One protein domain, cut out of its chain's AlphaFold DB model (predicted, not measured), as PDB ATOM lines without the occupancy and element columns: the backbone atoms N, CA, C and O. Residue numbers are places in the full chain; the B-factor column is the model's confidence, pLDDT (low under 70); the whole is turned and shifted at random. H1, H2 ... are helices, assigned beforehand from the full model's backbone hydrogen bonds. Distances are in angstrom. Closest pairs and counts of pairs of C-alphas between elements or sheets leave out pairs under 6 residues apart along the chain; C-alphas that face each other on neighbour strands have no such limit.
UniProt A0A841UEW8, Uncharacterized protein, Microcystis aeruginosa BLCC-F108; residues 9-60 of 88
ATOM      1  N   ARG A   9    -104.376  58.189  -2.662       85.25
ATOM      2  CA  ARG A   9    -104.351  59.216  -3.709       85.25
ATOM      3  C   ARG A   9    -104.384  60.620  -3.105       85.25
ATOM      4  O   ARG A   9    -103.598  61.463  -3.526       85.25
ATOM      5  N   GLN A  10    -105.238  60.857  -2.109       88.25
ATOM      6  CA  GLN A  10    -105.312  62.140  -1.404       88.25
ATOM      7  C   GLN A  10    -104.014  62.454  -0.647       88.25
ATOM      8  O   GLN A  10    -103.504  63.566  -0.755       88.25
ATOM      9  N   GLN A  11    -103.426  61.476   0.051       87.69
ATOM     10  CA  GLN A  11    -102.143  61.645   0.745       87.69
ATOM     11  C   GLN A  11    -101.005  61.980  -0.228       87.69
ATOM     12  O   GLN A  11    -100.223  62.895   0.026       87.69
ATOM     13  N   HIS A  12    -100.939  61.300  -1.376       88.12
ATOM     14  CA  HIS A  12     -99.970  61.596  -2.434       88.12
ATOM     15  C   HIS A  12    -100.175  62.982  -3.053       88.12
ATOM     16  O   HIS A  12     -99.201  63.697  -3.312       88.12
ATOM     17  N   GLN A  13    -101.430  63.373  -3.293       91.31
ATOM     18  CA  GLN A  13    -101.762  64.706  -3.796       91.31
ATOM     19  C   GLN A  13    -101.306  65.779  -2.812       91.31
ATOM     20  O   GLN A  13    -100.597  66.700  -3.212       91.31
ATOM     21  N   ARG A  14    -101.625  65.612  -1.526       92.88
ATOM     22  CA  ARG A  14    -101.229  66.553  -0.478       92.88
ATOM     23  C   ARG A  14     -99.712  66.646  -0.328       92.88
ATOM     24  O   ARG A  14     -99.167  67.742  -0.279       92.88
ATOM     25  N   PHE A  15     -99.023  65.507  -0.345       91.00
ATOM     26  CA  PHE A  15     -97.561  65.458  -0.318       91.00
ATOM     27  C   PHE A  15     -96.955  66.261  -1.478       91.00
ATOM     28  O   PHE A  15     -96.051  67.063  -1.278       91.00
ATOM     29  N   THR A  16     -97.492  66.098  -2.688       91.19
ATOM     30  CA  THR A  16     -97.026  66.825  -3.880       91.19
ATOM     31  C   THR A  16     -97.328  68.324  -3.796       91.19
ATOM     32  O   THR A  16     -96.509  69.150  -4.200       91.19
ATOM     33  N   GLU A  17     -98.495  68.684  -3.262       94.31
ATOM     34  CA  GLU A  17     -98.929  70.070  -3.094       94.31
ATOM     35  C   GLU A  17     -97.963  70.868  -2.213       94.31
ATOM     36  O   GLU A  17     -97.560  71.963  -2.606       94.31
ATOM     37  N   ILE A  18     -97.508  70.287  -1.099       93.00
ATOM     38  CA  ILE A  18     -96.537  70.917  -0.194       93.00
ATOM     39  C   ILE A  18     -95.269  71.333  -0.960       93.00
ATOM     40  O   ILE A  18     -94.872  72.498  -0.936       93.00
ATOM     41  N   PHE A  19     -94.660  70.425  -1.729       91.00
ATOM     42  CA  PHE A  19     -93.440  70.759  -2.477       91.00
ATOM     43  C   PHE A  19     -93.681  71.705  -3.647       91.00
ATOM     44  O   PHE A  19     -92.772  72.455  -4.011       91.00
ATOM     45  N   ASN A  20     -94.874  71.689  -4.241       92.69
ATOM     46  CA  ASN A  20     -95.236  72.661  -5.266       92.69
ATOM     47  C   ASN A  20     -95.325  74.069  -4.678       92.69
ATOM     48  O   ASN A  20     -94.827  75.005  -5.301       92.69
ATOM     49  N   GLN A  21     -95.883  74.222  -3.477       93.81
ATOM     50  CA  GLN A  21     -95.920  75.508  -2.781       93.81
ATOM     51  C   GLN A  21     -94.504  76.007  -2.466       93.81
ATOM     52  O   GLN A  21     -94.175  77.142  -2.817       93.81
ATOM     53  N   GLY A  22     -93.633  75.149  -1.923       92.25
ATOM     54  CA  GLY A  22     -92.216  75.475  -1.713       92.25
ATOM     55  C   GLY A  22     -91.510  75.899  -3.004       92.25
ATOM     56  O   GLY A  22     -90.845  76.934  -3.054       92.25
ATOM     57  N   LYS A  23     -91.747  75.179  -4.107       92.31
ATOM     58  CA  LYS A  23     -91.190  75.514  -5.426       92.31
ATOM     59  C   LYS A  23     -91.685  76.864  -5.940       92.31
ATOM     60  O   LYS A  23     -90.897  77.620  -6.501       92.31
ATOM     61  N   GLN A  24     -92.969  77.174  -5.770       93.81
ATOM     62  CA  GLN A  24     -93.519  78.473  -6.164       93.81
ATOM     63  C   GLN A  24     -92.879  79.604  -5.357       93.81
ATOM     64  O   GLN A  24     -92.441  80.587  -5.948       93.81
ATOM     65  N   ARG A  25     -92.726  79.436  -4.038       93.19
ATOM     66  CA  ARG A  25     -92.037  80.415  -3.182       93.19
ATOM     67  C   ARG A  25     -90.567  80.587  -3.576       93.19
ATOM     68  O   ARG A  25     -90.094  81.715  -3.666       93.19
ATOM     69  N   TYR A  26     -89.869  79.494  -3.890       92.69
ATOM     70  CA  TYR A  26     -88.505  79.543  -4.429       92.69
ATOM     71  C   TYR A  26     -88.440  80.372  -5.715       92.69
ATOM     72  O   TYR A  26     -87.610  81.268  -5.831       92.69
ATOM     73  N   ILE A  27     -89.336  80.110  -6.674       92.81
ATOM     74  CA  ILE A  27     -89.379  80.841  -7.949       92.81
ATOM     75  C   ILE A  27     -89.687  82.321  -7.715       92.81
ATOM     76  O   ILE A  27     -89.073  83.167  -8.356       92.81
ATOM     77  N   GLN A  28     -90.593  82.647  -6.793       92.31
ATOM     78  CA  GLN A  28     -90.906  84.033  -6.443       92.31
ATOM     79  C   GLN A  28     -89.708  84.761  -5.818       92.31
ATOM     80  O   GLN A  28     -89.506  85.938  -6.099       92.31
ATOM     81  N   ALA A  29     -88.895  84.072  -5.012       90.50
ATOM     82  CA  ALA A  29     -87.723  84.660  -4.365       90.50
ATOM     83  C   ALA A  29     -86.493  84.758  -5.288       90.50
ATOM     84  O   ALA A  29     -85.757  85.739  -5.237       90.50
ATOM     85  N   VAL A  30     -86.250  83.739  -6.116       90.44
ATOM     86  CA  VAL A  30     -85.025  83.590  -6.927       90.44
ATOM     87  C   VAL A  30     -85.240  83.997  -8.393       90.44
ATOM     88  O   VAL A  30     -84.285  84.197  -9.141       90.44
ATOM     89  N   GLY A  31     -86.492  84.115  -8.839       89.94
ATOM     90  CA  GLY A  31     -86.857  84.482 -10.211       89.94
ATOM     91  C   GLY A  31     -86.668  83.361 -11.240       89.94
ATOM     92  O   GLY A  31     -86.859  83.581 -12.434       89.94
ATOM     93  N   ASN A  32     -86.282  82.152 -10.819       89.06
ATOM     94  CA  ASN A  32     -86.172  80.986 -11.692       89.06
ATOM     95  C   ASN A  32     -86.417  79.683 -10.915       89.06
ATOM     96  O   ASN A  32     -86.401  79.662  -9.690       89.06
ATOM     97  N   SER A  33     -86.649  78.583 -11.633       86.56
ATOM     98  CA  SER A  33     -86.905  77.260 -11.041       86.56
ATOM     99  C   SER A  33     -85.670  76.355 -10.969       86.56
ATOM    100  O   SER A  33     -85.752  75.252 -10.421       86.56
ATOM    101  N   LYS A  34     -84.527  76.782 -11.528       87.69
ATOM    102  CA  LYS A  34     -83.296  75.987 -11.535       87.69
ATOM    103  C   LYS A  34     -82.680  75.994 -10.135       87.69
ATOM    104  O   LYS A  34     -82.517  77.042  -9.519       87.69
ATOM    105  N   GLY A  35     -82.319  74.809  -9.645       82.69
ATOM    106  CA  GLY A  35     -81.674  74.647  -8.339       82.69
ATOM    107  C   GLY A  35     -82.624  74.503  -7.146       82.69
ATOM    108  O   GLY A  35     -82.138  74.411  -6.021       82.69
ATOM    109  N   TYR A  36     -83.944  74.430  -7.365       87.75
ATOM    110  CA  TYR A  36     -84.886  74.073  -6.302       87.75
ATOM    111  C   TYR A  36     -84.613  72.653  -5.785       87.75
ATOM    112  O   TYR A  36     -84.507  71.711  -6.573       87.75
ATOM    113  N   LEU A  37     -84.523  72.501  -4.461       86.88
ATOM    114  CA  LEU A  37     -84.220  71.233  -3.800       86.88
ATOM    115  C   LEU A  37     -85.284  70.939  -2.744       86.88
ATOM    116  O   LEU A  37     -85.170  71.371  -1.601       86.88
ATOM    117  N   SER A  38     -86.293  70.156  -3.131       79.12
ATOM    118  CA  SER A  38     -87.487  69.847  -2.329       79.12
ATOM    119  C   SER A  38     -87.214  69.156  -0.989       79.12
ATOM    120  O   SER A  38     -88.088  69.150  -0.139       79.12
ATOM    121  N   SER A  39     -86.023  68.598  -0.764       79.31
ATOM    122  CA  SER A  39     -85.712  67.822   0.452       79.31
ATOM    123  C   SER A  39     -84.560  68.397   1.276       79.31
ATOM    124  O   SER A  39     -84.089  67.753   2.212       79.31
ATOM    125  N   VAL A  40     -84.066  69.585   0.923       84.12
ATOM    126  CA  VAL A  40     -82.946  70.217   1.625       84.12
ATOM    127  C   VAL A  40     -83.485  71.359   2.468       84.12
ATOM    128  O   VAL A  40     -83.928  72.372   1.928       84.12
ATOM    129  N   LYS A  41     -83.416  71.206   3.797       81.62
ATOM    130  CA  LYS A  41     -83.859  72.229   4.753       81.62
ATOM    131  C   LYS A  41     -83.230  73.583   4.406       81.62
ATOM    132  O   LYS A  41     -82.010  73.692   4.296       81.62
ATOM    133  N   GLY A  42     -84.073  74.597   4.223       81.06
ATOM    134  CA  GLY A  42     -83.650  75.957   3.868       81.06
ATOM    135  C   GLY A  42     -83.445  76.195   2.366       81.06
ATOM    136  O   GLY A  42     -83.209  77.328   1.962       81.06
ATOM    137  N   LYS A  43     -83.566  75.156   1.530       83.88
ATOM    138  CA  LYS A  43     -83.617  75.254   0.055       83.88
ATOM    139  C   LYS A  43     -84.929  74.731  -0.536       83.88
ATOM    140  O   LYS A  43     -85.182  74.925  -1.723       83.88
ATOM    141  N   ASP A  44     -85.747  74.103   0.298       86.44
ATOM    142  CA  ASP A  44     -87.095  73.624   0.005       86.44
ATOM    143  C   ASP A  44     -88.155  74.734   0.124       86.44
ATOM    144  O   ASP A  44     -89.255  74.575  -0.392       86.44
ATOM    145  N   TYR A  45     -87.824  75.876   0.747       90.06
ATOM    146  CA  TYR A  45     -88.736  77.021   0.933       90.06
ATOM    147  C   TYR A  45     -90.057  76.619   1.619       90.06
ATOM    148  O   TYR A  45     -91.107  77.240   1.423       90.06
ATOM    149  N   LEU A  46     -89.969  75.572   2.445       91.44
ATOM    150  CA  LEU A  46     -91.043  75.063   3.284       91.44
ATOM    151  C   LEU A  46     -90.866  75.551   4.720       91.44
ATOM    152  O   LEU A  46     -89.749  75.565   5.256       91.44
ATOM    153  N   SER A  47     -91.988  75.879   5.348       91.00
ATOM    154  CA  SER A  47     -92.098  76.072   6.790       91.00
ATOM    155  C   SER A  47     -91.828  74.759   7.530       91.00
ATOM    156  O   SER A  47     -91.943  73.665   6.969       91.00
ATOM    157  N   ASP A  48     -91.484  74.846   8.814       90.75
ATOM    158  CA  ASP A  48     -91.236  73.648   9.623       90.75
ATOM    159  C   ASP A  48     -92.491  72.763   9.747       90.75
ATOM    160  O   ASP A  48     -92.379  71.540   9.689       90.75
ATOM    161  N   GLU A  49     -93.680  73.370   9.807       91.31
ATOM    162  CA  GLU A  49     -94.971  72.665   9.820       91.31
ATOM    163  C   GLU A  49     -95.210  71.866   8.530       91.31
ATOM    164  O   GLU A  49     -95.533  70.682   8.583       91.31
ATOM    165  N   GLU A  50     -94.977  72.479   7.366       91.56
ATOM    166  CA  GLU A  50     -95.116  71.833   6.053       91.56
ATOM    167  C   GLU A  50     -94.140  70.658   5.901       91.56
ATOM    168  O   GLU A  50     -94.477  69.615   5.336       91.56
ATOM    169  N   ARG A  51     -92.925  70.804   6.442       90.62
ATOM    170  CA  ARG A  51     -91.908  69.749   6.413       90.62
ATOM    171  C   ARG A  51     -92.300  68.565   7.298       90.62
ATOM    172  O   ARG A  51     -92.132  67.416   6.884       90.62
ATOM    173  N   GLU A  52     -92.828  68.826   8.490       91.94
ATOM    174  CA  GLU A  52     -93.344  67.769   9.362       91.94
ATOM    175  C   GLU A  52     -94.588  67.098   8.758       91.94
ATOM    176  O   GLU A  52     -94.669  65.869   8.773       91.94
ATOM    177  N   GLU A  53     -95.498  67.851   8.132       92.38
ATOM    178  CA  GLU A  53     -96.654  67.289   7.421       92.38
ATOM    179  C   GLU A  53     -96.206  66.358   6.280       92.38
ATOM    180  O   GLU A  53     -96.625  65.199   6.218       92.38
ATOM    181  N   ALA A  54     -95.279  66.805   5.427       91.19
ATOM    182  CA  ALA A  54     -94.730  65.989   4.344       91.19
ATOM    183  C   ALA A  54     -94.072  64.699   4.862       91.19
ATOM    184  O   ALA A  54     -94.223  63.633   4.259       91.19
ATOM    185  N   LYS A  55     -93.379  64.763   6.004       91.00
ATOM    186  CA  LYS A  55     -92.756  63.600   6.648       91.00
ATOM    187  C   LYS A  55     -93.792  62.606   7.179       91.00
ATOM    188  O   LYS A  55     -93.611  61.398   7.006       91.00
ATOM    189  N   GLN A  56     -94.877  63.082   7.791       91.75
ATOM    190  CA  GLN A  56     -95.973  62.221   8.252       91.75
ATOM    191  C   GLN A  56     -96.705  61.565   7.077       91.75
ATOM    192  O   GLN A  56     -96.944  60.356   7.105       91.75
ATOM    193  N   LEU A  57     -96.987  62.326   6.015       90.19
ATOM    194  CA  LEU A  57     -97.603  61.810   4.790       90.19
ATOM    195  C   LEU A  57     -96.734  60.729   4.142       90.19
ATOM    196  O   LEU A  57     -97.237  59.660   3.805       90.19
ATOM    197  N   LEU A  58     -95.420  60.955   4.047       87.44
ATOM    198  CA  LEU A  58     -94.481  59.963   3.525       87.44
ATOM    199  C   LEU A  58     -94.532  58.664   4.341       87.44
ATOM    200  O   LEU A  58     -94.640  57.578   3.777       87.44
ATOM    201  N   LYS A  59     -94.515  58.766   5.675       88.19
ATOM    202  CA  LYS A  59     -94.609  57.602   6.566       88.19
ATOM    203  C   LYS A  59     -95.898  56.806   6.328       88.19
ATOM    204  O   LYS A  59     -95.834  55.582   6.228       88.19
ATOM    205  N   GLN A  60     -97.041  57.480   6.197       85.25
ATOM    206  CA  GLN A  60     -98.335  56.837   5.939       85.25
ATOM    207  C   GLN A  60     -98.380  56.152   4.567       85.25
ATOM    208  O   GLN A  60     -98.809  55.000   4.467       85.25
TER     209      GLN A  60
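AT A GLANCE: This is residues 9 to 60 of the 88 residues of an uncharacterized protein of Microcystis aeruginosa BLCC-F108 (UniProt A0A841UEW8). Look for a helical hairpin: a long helix, H1, and a shorter one, H2, that folds back beside the first part of H1. Between them a long looping link, residues 31 to 47, has no named element. The printed part has 52 residues, with two named helices in the order H1, H2 and no named strand; its class is all helix. It is compact, with a radius of gyration of the C-alphas of 11.0 A, and elongated, spanning 33 by 20 by 14 A.

HOW THE PARTS SIT: Start at H1, residues 9 to 30, which with residues 11 to 18 alone touches H2, residues 48 to 60. The closest C-alphas of this hairpin, those of Phe 15 and Ala 54, are 5.5 A apart. The helices run opposite ways at a shallow tilt of 30 degrees. Every O i to N i+4 pair is within hydrogen-bond range in H2, and 17 of 18 are in H1.

IN THESE COORDINATES: Find C-alpha 9 at (-104.351, 59.216, -3.709); from there H1 runs 31.3 A to C-alpha 30. H2 runs 18.6 A from C-alpha 48 to C-alpha 60 at (-98.335, 56.837, 5.939).

THE WHOLE: The C-alphas farthest apart, those of Gly 31 and Gln 60, are 34.0 A apart. The printed part has no cut, and no printed residue is under 70 in pLDDT.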